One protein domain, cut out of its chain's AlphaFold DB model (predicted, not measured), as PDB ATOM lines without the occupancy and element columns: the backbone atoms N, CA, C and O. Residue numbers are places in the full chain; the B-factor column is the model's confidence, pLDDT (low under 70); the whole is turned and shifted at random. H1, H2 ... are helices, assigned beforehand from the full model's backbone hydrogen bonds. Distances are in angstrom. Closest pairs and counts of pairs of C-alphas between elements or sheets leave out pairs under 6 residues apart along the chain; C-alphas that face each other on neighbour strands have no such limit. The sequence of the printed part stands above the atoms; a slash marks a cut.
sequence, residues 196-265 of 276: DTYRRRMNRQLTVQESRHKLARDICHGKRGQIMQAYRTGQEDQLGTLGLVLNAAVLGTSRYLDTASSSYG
ATOM      1  N   ASP A 196      -5.268 -60.626  65.689       77.00
ATOM      2  CA  ASP A 196      -5.509 -61.821  64.868       77.00
ATOM      3  C   ASP A 196      -7.014 -62.085  64.633       77.00
ATOM      4  O   ASP A 196      -7.394 -62.851  63.741       77.00
ATOM      5  N   THR A 197      -7.908 -61.448  65.400       82.81
ATOM      6  CA  THR A 197      -9.358 -61.691  65.310       82.81
ATOM      7  C   THR A 197      -9.946 -61.125  64.021       82.81
ATOM      8  O   THR A 197     -10.730 -61.806  63.343       82.81
ATOM      9  N   TYR A 198      -9.505 -59.930  63.617       83.25
ATOM     10  CA  TYR A 198      -9.916 -59.293  62.371       83.25
ATOM     11  C   TYR A 198      -9.502 -60.118  61.148       83.25
ATOM     12  O   TYR A 198     -10.324 -60.432  60.278       83.25
ATOM     13  N   ARG A 199      -8.242 -60.568  61.133       83.88
ATOM     14  CA  ARG A 199      -7.684 -61.416  60.074       83.88
ATOM     15  C   ARG A 199      -8.408 -62.758  59.973       83.88
ATOM     16  O   ARG A 199      -8.741 -63.192  58.870       83.88
ATOM     17  N   ARG A 200      -8.708 -63.410  61.104       85.56
ATOM     18  CA  ARG A 200      -9.474 -64.671  61.136       85.56
ATOM     19  C   ARG A 200     -10.887 -64.506  60.590       85.56
ATOM     20  O   ARG A 200     -11.325 -65.342  59.802       85.56
ATOM     21  N   ARG A 201     -11.598 -63.439  60.970       86.56
ATOM     22  CA  ARG A 201     -12.953 -63.165  60.460       86.56
ATOM     23  C   ARG A 201     -12.944 -62.965  58.946       86.56
ATOM     24  O   ARG A 201     -13.766 -63.564  58.254       86.56
ATOM     25  N   MET A 202     -12.000 -62.171  58.442       87.06
ATOM     26  CA  MET A 202     -11.816 -61.954  57.007       87.06
ATOM     27  C   MET A 202     -11.498 -63.267  56.280       87.06
ATOM     28  O   MET A 202     -12.163 -63.604  55.303       87.06
ATOM     29  N   ASN A 203     -10.543 -64.052  56.786       85.56
ATOM     30  CA  ASN A 203     -10.199 -65.348  56.201       85.56
ATOM     31  C   ASN A 203     -11.392 -66.303  56.199       85.56
ATOM     32  O   ASN A 203     -11.631 -66.950  55.189       85.56
ATOM     33  N   ARG A 204     -12.197 -66.347  57.267       88.25
ATOM     34  CA  ARG A 204     -13.413 -67.172  57.314       88.25
ATOM     35  C   ARG A 204     -14.395 -66.797  56.203       88.25
ATOM     36  O   ARG A 204     -14.940 -67.683  55.554       88.25
ATOM     37  N   GLN A 205     -14.598 -65.504  55.954       86.31
ATOM     38  CA  GLN A 205     -15.454 -65.037  54.857       86.31
ATOM     39  C   GLN A 205     -14.882 -65.423  53.489       86.31
ATOM     40  O   GLN A 205     -15.615 -65.938  52.644       86.31
ATOM     41  N   LEU A 206     -13.576 -65.228  53.286       87.00
ATOM     42  CA  LEU A 206     -12.895 -65.604  52.047       87.00
ATOM     43  C   LEU A 206     -12.940 -67.113  51.804       87.00
ATOM     44  O   LEU A 206     -13.213 -67.534  50.688       87.00
ATOM     45  N   THR A 207     -12.744 -67.934  52.837       87.81
ATOM     46  CA  THR A 207     -12.821 -69.395  52.734       87.81
ATOM     47  C   THR A 207     -14.213 -69.857  52.316       87.81
ATOM     48  O   THR A 207     -14.306 -70.744  51.478       87.81
ATOM     49  N   VAL A 208     -15.283 -69.241  52.832       87.12
ATOM     50  CA  VAL A 208     -16.661 -69.558  52.409       87.12
ATOM     51  C   VAL A 208     -16.888 -69.197  50.939       87.12
ATOM     52  O   VAL A 208     -17.518 -69.952  50.198       87.12
ATOM     53  N   GLN A 209     -16.361 -68.054  50.493       85.00
ATOM     54  CA  GLN A 209     -16.439 -67.685  49.082       85.00
ATOM     55  C   GLN A 209     -15.625 -68.650  48.220       85.00
ATOM     56  O   GLN A 209     -16.162 -69.169  47.246       85.00
ATOM     57  N   GLU A 210     -14.385 -68.973  48.585       86.56
ATOM     58  CA  GLU A 210     -13.559 -69.904  47.812       86.56
ATOM     59  C   GLU A 210     -14.171 -71.307  47.780       86.56
ATOM     60  O   GLU A 210     -14.201 -71.928  46.724       86.56
ATOM     61  N   SER A 211     -14.743 -71.797  48.887       83.56
ATOM     62  CA  SER A 211     -15.426 -73.095  48.901       83.56
ATOM     63  C   SER A 211     -16.637 -73.109  47.974       83.56
ATOM     64  O   SER A 211     -16.858 -74.093  47.270       83.56
ATOM     65  N   ARG A 212     -17.394 -72.006  47.922       83.75
ATOM     66  CA  ARG A 212     -18.526 -71.853  47.003       83.75
ATOM     67  C   ARG A 212     -18.063 -71.842  45.547       83.75
ATOM     68  O   ARG A 212     -18.656 -72.525  44.719       83.75
ATOM     69  N   HIS A 213     -17.006 -71.096  45.234       83.50
ATOM     70  CA  HIS A 213     -16.458 -71.022  43.877       83.50
ATOM     71  C   HIS A 213     -15.822 -72.345  43.449       83.50
ATOM     72  O   HIS A 213     -15.945 -72.739  42.294       83.50
ATOM     73  N   LYS A 214     -15.183 -73.062  44.375       83.88
ATOM     74  CA  LYS A 214     -14.664 -74.405  44.138       83.88
ATOM     75  C   LYS A 214     -15.792 -75.388  43.826       83.88
ATOM     76  O   LYS A 214     -15.734 -76.029  42.788       83.88
ATOM     77  N   LEU A 215     -16.845 -75.421  44.642       82.56
ATOM     78  CA  LEU A 215     -18.013 -76.268  44.390       82.56
ATOM     79  C   LEU A 215     -18.705 -75.910  43.065       82.56
ATOM     80  O   LEU A 215     -19.114 -76.799  42.331       82.56
ATOM     81  N   ALA A 216     -18.787 -74.625  42.721       81.44
ATOM     82  CA  ALA A 216     -19.311 -74.193  41.427       81.44
ATOM     83  C   ALA A 216     -18.459 -74.710  40.251       81.44
ATOM     84  O   ALA A 216     -19.015 -75.145  39.247       81.44
ATOM     85  N   ARG A 217     -17.122 -74.704  40.374       79.38
ATOM     86  CA  ARG A 217     -16.214 -75.289  39.369       79.38
ATOM     87  C   ARG A 217     -16.348 -76.804  39.281       79.38
ATOM     88  O   ARG A 217     -16.270 -77.330  38.178       79.38
ATOM     89  N   ASP A 218     -16.537 -77.466  40.418       79.44
ATOM     90  CA  ASP A 218     -16.757 -78.907  40.463       79.44
ATOM     91  C   ASP A 218     -18.083 -79.232  39.758       79.44
ATOM     92  O   ASP A 218     -18.074 -79.962  38.788       79.44
ATOM     93  N   ILE A 219     -19.203 -78.588  40.099       77.69
ATOM     94  CA  ILE A 219     -20.501 -78.818  39.429       77.69
ATOM     95  C   ILE A 219     -20.441 -78.497  37.919       77.69
ATOM     96  O   ILE A 219     -21.036 -79.203  37.104       77.69
ATOM     97  N   CYS A 220     -19.693 -77.464  37.515       70.00
ATOM     98  CA  CYS A 220     -19.448 -77.137  36.110       70.00
ATOM     99  C   CYS A 220     -18.345 -78.010  35.484       70.00
ATOM    100  O   CYS A 220     -17.284 -77.524  35.081       70.00
ATOM    101  N   HIS A 221     -18.629 -79.301  35.313       61.53
ATOM    102  CA  HIS A 221     -17.783 -80.244  34.576       61.53
ATOM    103  C   HIS A 221     -17.865 -80.025  33.047       61.53
ATOM    104  O   HIS A 221     -18.338 -80.867  32.293       61.53
ATOM    105  N   GLY A 222     -17.403 -78.873  32.557       54.38
ATOM    106  CA  GLY A 222     -17.309 -78.570  31.127       54.38
ATOM    107  C   GLY A 222     -16.315 -77.440  30.875       54.38
ATOM    108  O   GLY A 222     -16.507 -76.328  31.352       54.38
ATOM    109  N   LYS A 223     -15.217 -77.720  30.158       52.19
ATOM    110  CA  LYS A 223     -14.158 -76.747  29.794       52.19
ATOM    111  C   LYS A 223     -13.465 -76.040  30.983       52.19
ATOM    112  O   LYS A 223     -13.293 -74.825  30.973       52.19
ATOM    113  N   ARG A 224     -13.014 -76.791  32.002       53.78
ATOM    114  CA  ARG A 224     -12.223 -76.268  33.153       53.78
ATOM    115  C   ARG A 224     -12.912 -75.133  33.945       53.78
ATOM    116  O   ARG A 224     -12.230 -74.288  34.523       53.78
ATOM    117  N   GLY A 225     -14.246 -75.093  33.970       55.44
ATOM    118  CA  GLY A 225     -15.003 -74.041  34.658       55.44
ATOM    119  C   GLY A 225     -14.972 -72.679  33.950       55.44
ATOM    120  O   GLY A 225     -15.250 -71.661  34.581       55.44
ATOM    121  N   GLN A 226     -14.615 -72.635  32.661       56.81
ATOM    122  CA  GLN A 226     -14.666 -71.421  31.845       56.81
ATOM    123  C   GLN A 226     -15.940 -71.404  30.991       56.81
ATOM    124  O   GLN A 226     -16.102 -72.206  30.070       56.81
ATOM    125  N   ILE A 227     -16.834 -70.452  31.274       57.03
ATOM    126  CA  ILE A 227     -18.059 -70.214  30.501       57.03
ATOM    127  C   ILE A 227     -17.685 -69.463  29.219       57.03
ATOM    128  O   ILE A 227     -17.707 -68.235  29.165       57.03
ATOM    129  N   MET A 228     -17.301 -70.195  28.176       51.97
ATOM    130  CA  MET A 228     -17.006 -69.621  26.861       51.97
ATOM    131  C   MET A 228     -18.231 -69.763  25.956       51.97
ATOM    132  O   MET A 228     -18.377 -70.764  25.251       51.97
ATOM    133  N   GLN A 229     -19.110 -68.760  25.991       57.22
ATOM    134  CA  GLN A 229     -20.207 -68.598  25.037       57.22
ATOM    135  C   GLN A 229     -20.252 -67.148  24.545       57.22
ATOM    136  O   GLN A 229     -20.128 -66.214  25.331       57.22
ATOM    137  N   ALA A 230     -20.439 -66.965  23.238       52.75
ATOM    138  CA  ALA A 230     -20.406 -65.667  22.560       52.75
ATOM    139  C   ALA A 230     -21.702 -64.835  22.716       52.75
ATOM    140  O   ALA A 230     -21.957 -63.938  21.918       52.75
ATOM    141  N   TYR A 231     -22.532 -65.108  23.729       51.22
ATOM    142  CA  TYR A 231     -23.796 -64.402  23.951       51.22
ATOM    143  C   TYR A 231     -24.000 -64.116  25.442       51.22
ATOM    144  O   TYR A 231     -24.131 -65.030  26.255       51.22
ATOM    145  N   ARG A 232     -24.029 -62.827  25.802       56.00
ATOM    146  CA  ARG A 232     -24.080 -62.332  27.189       56.00
ATOM    147  C   ARG A 232     -25.306 -62.835  27.965       56.00
ATOM    148  O   ARG A 232     -25.169 -63.240  29.111       56.00
ATOM    149  N   THR A 233     -26.470 -62.907  27.318       60.69
ATOM    150  CA  THR A 233     -27.720 -63.393  27.935       60.69
ATOM    151  C   THR A 233     -27.670 -64.888  28.278       60.69
ATOM    152  O   THR A 233     -28.201 -65.301  29.301       60.69
ATOM    153  N   GLY A 234     -26.985 -65.704  27.465       61.41
ATOM    154  CA  GLY A 234     -26.837 -67.143  27.726       61.41
ATOM    155  C   GLY A 234     -25.893 -67.444  28.894       61.41
ATOM    156  O   GLY A 234     -26.118 -68.391  29.642       61.41
ATOM    157  N   GLN A 235     -24.873 -66.603  29.102       65.69
ATOM    158  CA  GLN A 235     -23.988 -66.713  30.267       65.69
ATOM    159  C   GLN A 235     -24.710 -66.357  31.569       65.69
ATOM    160  O   GLN A 235     -24.484 -67.007  32.586       65.69
ATOM    161  N   GLU A 236     -25.572 -65.339  31.547       73.94
ATOM    162  CA  GLU A 236     -26.348 -64.913  32.716       73.94
ATOM    163  C   GLU A 236     -27.326 -66.005  33.173       73.94
ATOM    164  O   GLU A 236     -27.390 -66.296  34.366       73.94
ATOM    165  N   ASP A 237     -28.007 -66.674  32.238       73.94
ATOM    166  CA  ASP A 237     -28.929 -67.775  32.544       73.94
ATOM    167  C   ASP A 237     -28.199 -69.039  33.044       73.94
ATOM    168  O   ASP A 237     -28.610 -69.674  34.020       73.94
ATOM    169  N   GLN A 238     -27.035 -69.356  32.464       72.25
ATOM    170  CA  GLN A 238     -26.170 -70.439  32.952       72.25
ATOM    171  C   GLN A 238     -25.624 -70.161  34.354       72.25
ATOM    172  O   GLN A 238     -25.624 -71.050  35.206       72.25
ATOM    173  N   LEU A 239     -25.183 -68.930  34.622       76.81
ATOM    174  CA  LEU A 239     -24.730 -68.509  35.950       76.81
ATOM    175  C   LEU A 239     -25.881 -68.486  36.962       76.81
ATOM    176  O   LEU A 239     -25.680 -68.871  38.116       76.81
ATOM    177  N   GLY A 240     -27.079 -68.080  36.540       80.25
ATOM    178  CA  GLY A 240     -28.293 -68.116  37.352       80.25
ATOM    179  C   GLY A 240     -28.671 -69.543  37.746       80.25
ATOM    180  O   GLY A 240     -28.820 -69.843  38.933       80.25
ATOM    181  N   THR A 241     -28.724 -70.446  36.766       83.81
ATOM    182  CA  THR A 241     -29.019 -71.872  36.974       83.81
ATOM    183  C   THR A 241     -27.957 -72.545  37.845       83.81
ATOM    184  O   THR A 241     -28.290 -73.250  38.798       83.81
ATOM    185  N   LEU A 242     -26.671 -72.267  37.603       84.31
ATOM    186  CA  LEU A 242     -25.579 -72.749  38.450       84.31
ATOM    187  C   LEU A 242     -25.720 -72.249  39.891       84.31
ATOM    188  O   LEU A 242     -25.531 -73.012  40.836       84.31
ATOM    189  N   GLY A 243     -26.082 -70.977  40.069       86.00
ATOM    190  CA  GLY A 243     -26.356 -70.396  41.376       86.00
ATOM    191  C   GLY A 243     -27.477 -71.122  42.122       86.00
ATOM    192  O   GLY A 243     -27.338 -71.371  43.321       86.00
ATOM    193  N   LEU A 244     -28.551 -71.509  41.425       86.31
ATOM    194  CA  LEU A 244     -29.667 -72.271  41.993       86.31
ATOM    195  C   LEU A 244     -29.248 -73.681  42.416       86.31
ATOM    196  O   LEU A 244     -29.487 -74.063  43.562       86.31
ATOM    197  N   VAL A 245     -28.575 -74.427  41.535       87.38
ATOM    198  CA  VAL A 245     -28.096 -75.790  41.831       87.38
ATOM    199  C   VAL A 245     -27.114 -75.778  43.003       87.38
ATOM    200  O   VAL A 245     -27.213 -76.595  43.916       87.38
ATOM    201  N   LEU A 246     -26.207 -74.802  43.029       86.62
ATOM    202  CA  LEU A 246     -25.239 -74.621  44.104       86.62
ATOM    203  C   LEU A 246     -25.918 -74.339  45.450       86.62
ATOM    204  O   LEU A 246     -25.560 -74.940  46.461       86.62
ATOM    205  N   ASN A 247     -26.920 -73.457  45.467       89.56
ATOM    206  CA  ASN A 247     -27.693 -73.168  46.675       89.56
ATOM    207  C   ASN A 247     -28.485 -74.401  47.145       89.56
ATOM    208  O   ASN A 247     -28.529 -74.671  48.345       89.56
ATOM    209  N   ALA A 248     -29.060 -75.174  46.219       89.31
ATOM    210  CA  ALA A 248     -29.764 -76.413  46.534       89.31
ATOM    211  C   ALA A 248     -28.825 -77.476  47.135       89.31
ATOM    212  O   ALA A 248     -29.167 -78.091  48.144       89.31
ATOM    213  N   ALA A 249     -27.616 -77.645  46.588       86.94
ATOM    214  CA  ALA A 249     -26.611 -78.570  47.118       86.94
ATOM    215  C   ALA A 249     -26.146 -78.183  48.534       86.94
ATOM    216  O   ALA A 249     -26.027 -79.040  49.415       86.94
ATOM    217  N   VAL A 250     -25.929 -76.886  48.785       86.38
ATOM    218  CA  VAL A 250     -25.574 -76.377  50.121       86.38
ATOM    219  C   VAL A 250     -26.709 -76.621  51.122       86.38
ATOM    220  O   VAL A 250     -26.441 -77.090  52.226       86.38
ATOM    221  N   LEU A 251     -27.965 -76.372  50.734       88.62
ATOM    222  CA  LEU A 251     -29.137 -76.628  51.579       88.62
ATOM    223  C   LEU A 251     -29.345 -78.126  51.857       88.62
ATOM    224  O   LEU A 251     -29.701 -78.516  52.968       88.62
ATOM    225  N   GLY A 252     -29.117 -78.978  50.856       86.56
ATOM    226  CA  GLY A 252     -29.158 -80.428  51.028       86.56
ATOM    227  C   GLY A 252     -28.098 -80.902  52.018       86.56
ATOM    228  O   GLY A 252     -28.390 -81.698  52.907       86.56
ATOM    229  N   THR A 253     -26.890 -80.340  51.923       86.44
ATOM    230  CA  THR A 253     -25.807 -80.637  52.863       86.44
ATOM    231  C   THR A 253     -26.178 -80.181  54.270       86.44
ATOM    232  O   THR A 253     -26.092 -80.981  55.190       86.44
ATOM    233  N   SER A 254     -26.661 -78.950  54.470       89.25
ATOM    234  CA  SER A 254     -27.029 -78.483  55.813       89.25
ATOM    235  C   SER A 254     -28.143 -79.321  56.445       89.25
ATOM    236  O   SER A 254     -28.034 -79.662  57.617       89.25
ATOM    237  N   ARG A 255     -29.160 -79.729  55.673       91.69
ATOM    238  CA  ARG A 255     -30.208 -80.643  56.153       91.69
ATOM    239  C   ARG A 255     -29.666 -82.014  56.535       91.69
ATOM    240  O   ARG A 255     -30.045 -82.539  57.571       91.69
ATOM    241  N   TYR A 256     -28.771 -82.579  55.728       90.56
ATOM    242  CA  TYR A 256     -28.129 -83.855  56.051       90.56
ATOM    243  C   TYR A 256     -27.294 -83.769  57.338       90.56
ATOM    244  O   TYR A 256     -27.275 -84.693  58.146       90.56
ATOM    245  N   LEU A 257     -26.605 -82.648  57.550       88.56
ATOM    246  CA  LEU A 257     -25.824 -82.427  58.764       88.56
ATOM    247  C   LEU A 257     -26.698 -82.233  59.999       88.56
ATOM    248  O   LEU A 257     -26.328 -82.702  61.068       88.56
ATOM    249  N   ASP A 258     -27.846 -81.581  59.843       88.75
ATOM    250  CA  ASP A 258     -28.821 -81.363  60.909       88.75
ATOM    251  C   ASP A 258     -29.510 -82.668  61.344       88.75
ATOM    252  O   ASP A 258     -29.687 -82.935  62.534       88.75
ATOM    253  N   THR A 259     -29.831 -83.552  60.395       89.94
ATOM    254  CA  THR A 259     -30.359 -84.884  60.728       89.94
ATOM    255  C   THR A 259     -29.296 -85.771  61.374       89.94
ATOM    256  O   THR A 259     -29.601 -86.501  62.319       89.94
ATOM    257  N   ALA A 260     -28.044 -85.688  60.915       86.38
ATOM    258  CA  ALA A 260     -26.925 -86.413  61.508       86.38
ATOM    259  C   ALA A 260     -26.573 -85.899  62.916       86.38
ATOM    260  O   ALA A 260     -26.359 -86.695  63.822       86.38
ATOM    261  N   SER A 261     -26.543 -84.588  63.156       86.94
ATOM    262  CA  SER A 261     -26.291 -84.040  64.497       86.94
ATOM    263  C   SER A 261     -27.415 -84.407  65.473       86.94
ATOM    264  O   SER A 261     -27.149 -84.794  66.612       86.94
ATOM    265  N   SER A 262     -28.664 -84.376  65.002       83.88
ATOM    266  CA  SER A 262     -29.846 -84.763  65.775       83.88
ATOM    267  C   SER A 262     -29.865 -86.245  66.160       83.88
ATOM    268  O   SER A 262     -30.463 -86.598  67.179       83.88
ATOM    269  N   SER A 263     -29.232 -87.125  65.373       79.00
ATOM    270  CA  SER A 263     -29.087 -88.541  65.730       79.00
ATOM    271  C   SER A 263     -27.952 -88.770  66.733       79.00
ATOM    272  O   SER A 263     -28.120 -89.566  67.655       79.00
ATOM    273  N   TYR A 264     -26.850 -88.017  66.644       74.88
ATOM    274  CA  TYR A 264     -25.770 -88.055  67.641       74.88
ATOM    275  C   TYR A 264     -26.186 -87.477  69.005       74.88
ATOM    276  O   TYR A 264     -25.819 -88.031  70.041       74.88
ATOM    277  N   GLY A 265     -26.995 -86.412  69.029       66.31
ATOM    278  CA  GLY A 265     -27.512 -85.801  70.263       66.31
ATOM    279  C   GLY A 265     -28.530 -86.658  71.027       66.31
ATOM    280  O   GLY A 265     -28.937 -86.293  72.125       66.31
TER     281      GLY A 265
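What this domain is: This is residues 196 to 265 of the 276 residues of the protein "DDE_Tnp_Tn3 domain-containing protein" of Pseudonocardiales bacterium (UniProt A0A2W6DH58). Two long helices, H1 and H2, make an open, lopsided V: the last part of H1, residues 212 to 219, meets the side of H2 at residues 242 to 246, and from there residues 196 to 211 and residues 251 to 265 stand free as two arms. The first part of H2 runs on past this corner, and a long loop, residues 220 to 231, joins the end of H1 to the beginning of H2. The printed part has 70 residues, with two named helices, H1 then H2, and no named strand; its class is all helix. It is only just loose, close to extended, with a radius of gyration of the C-alphas of 16.2 A, and flat, spanning 51 by 35 by 19 A.

Where its parts are: H1, residues 196 to 219, begins with C-alpha 196 at (-5.509, -61.821, 64.868) and is 34.1 A long from first to last C-alpha. H2, residues 232 to 264, is 48.0 A long and ends with C-alpha 264 at (-25.770, -88.055, 67.641).

How they stand to each other: H1 and H2 touch, with the C-alphas of Ala 216 and Leu 246 closest, at 6.5 A. Their lines stand at a steep tilt of 67 degrees, only just short of about perpendicular, and they run opposite ways. Every O i to N i+4 pair is within hydrogen-bond range in H1 and H2.

The domain as a whole: The C-alphas farthest apart are those of Ala 230 and Gly 265, at 52.3 A. The printed part has no cut, and the link from H1 to H2 is long, with 12 residues; within it, residues 228 to 231 stand free, as do residues 232 to 234 of H2. The mean pLDDT of the printed part is 77.9, and it is under 70 at residues 221 to 235 and residue 265.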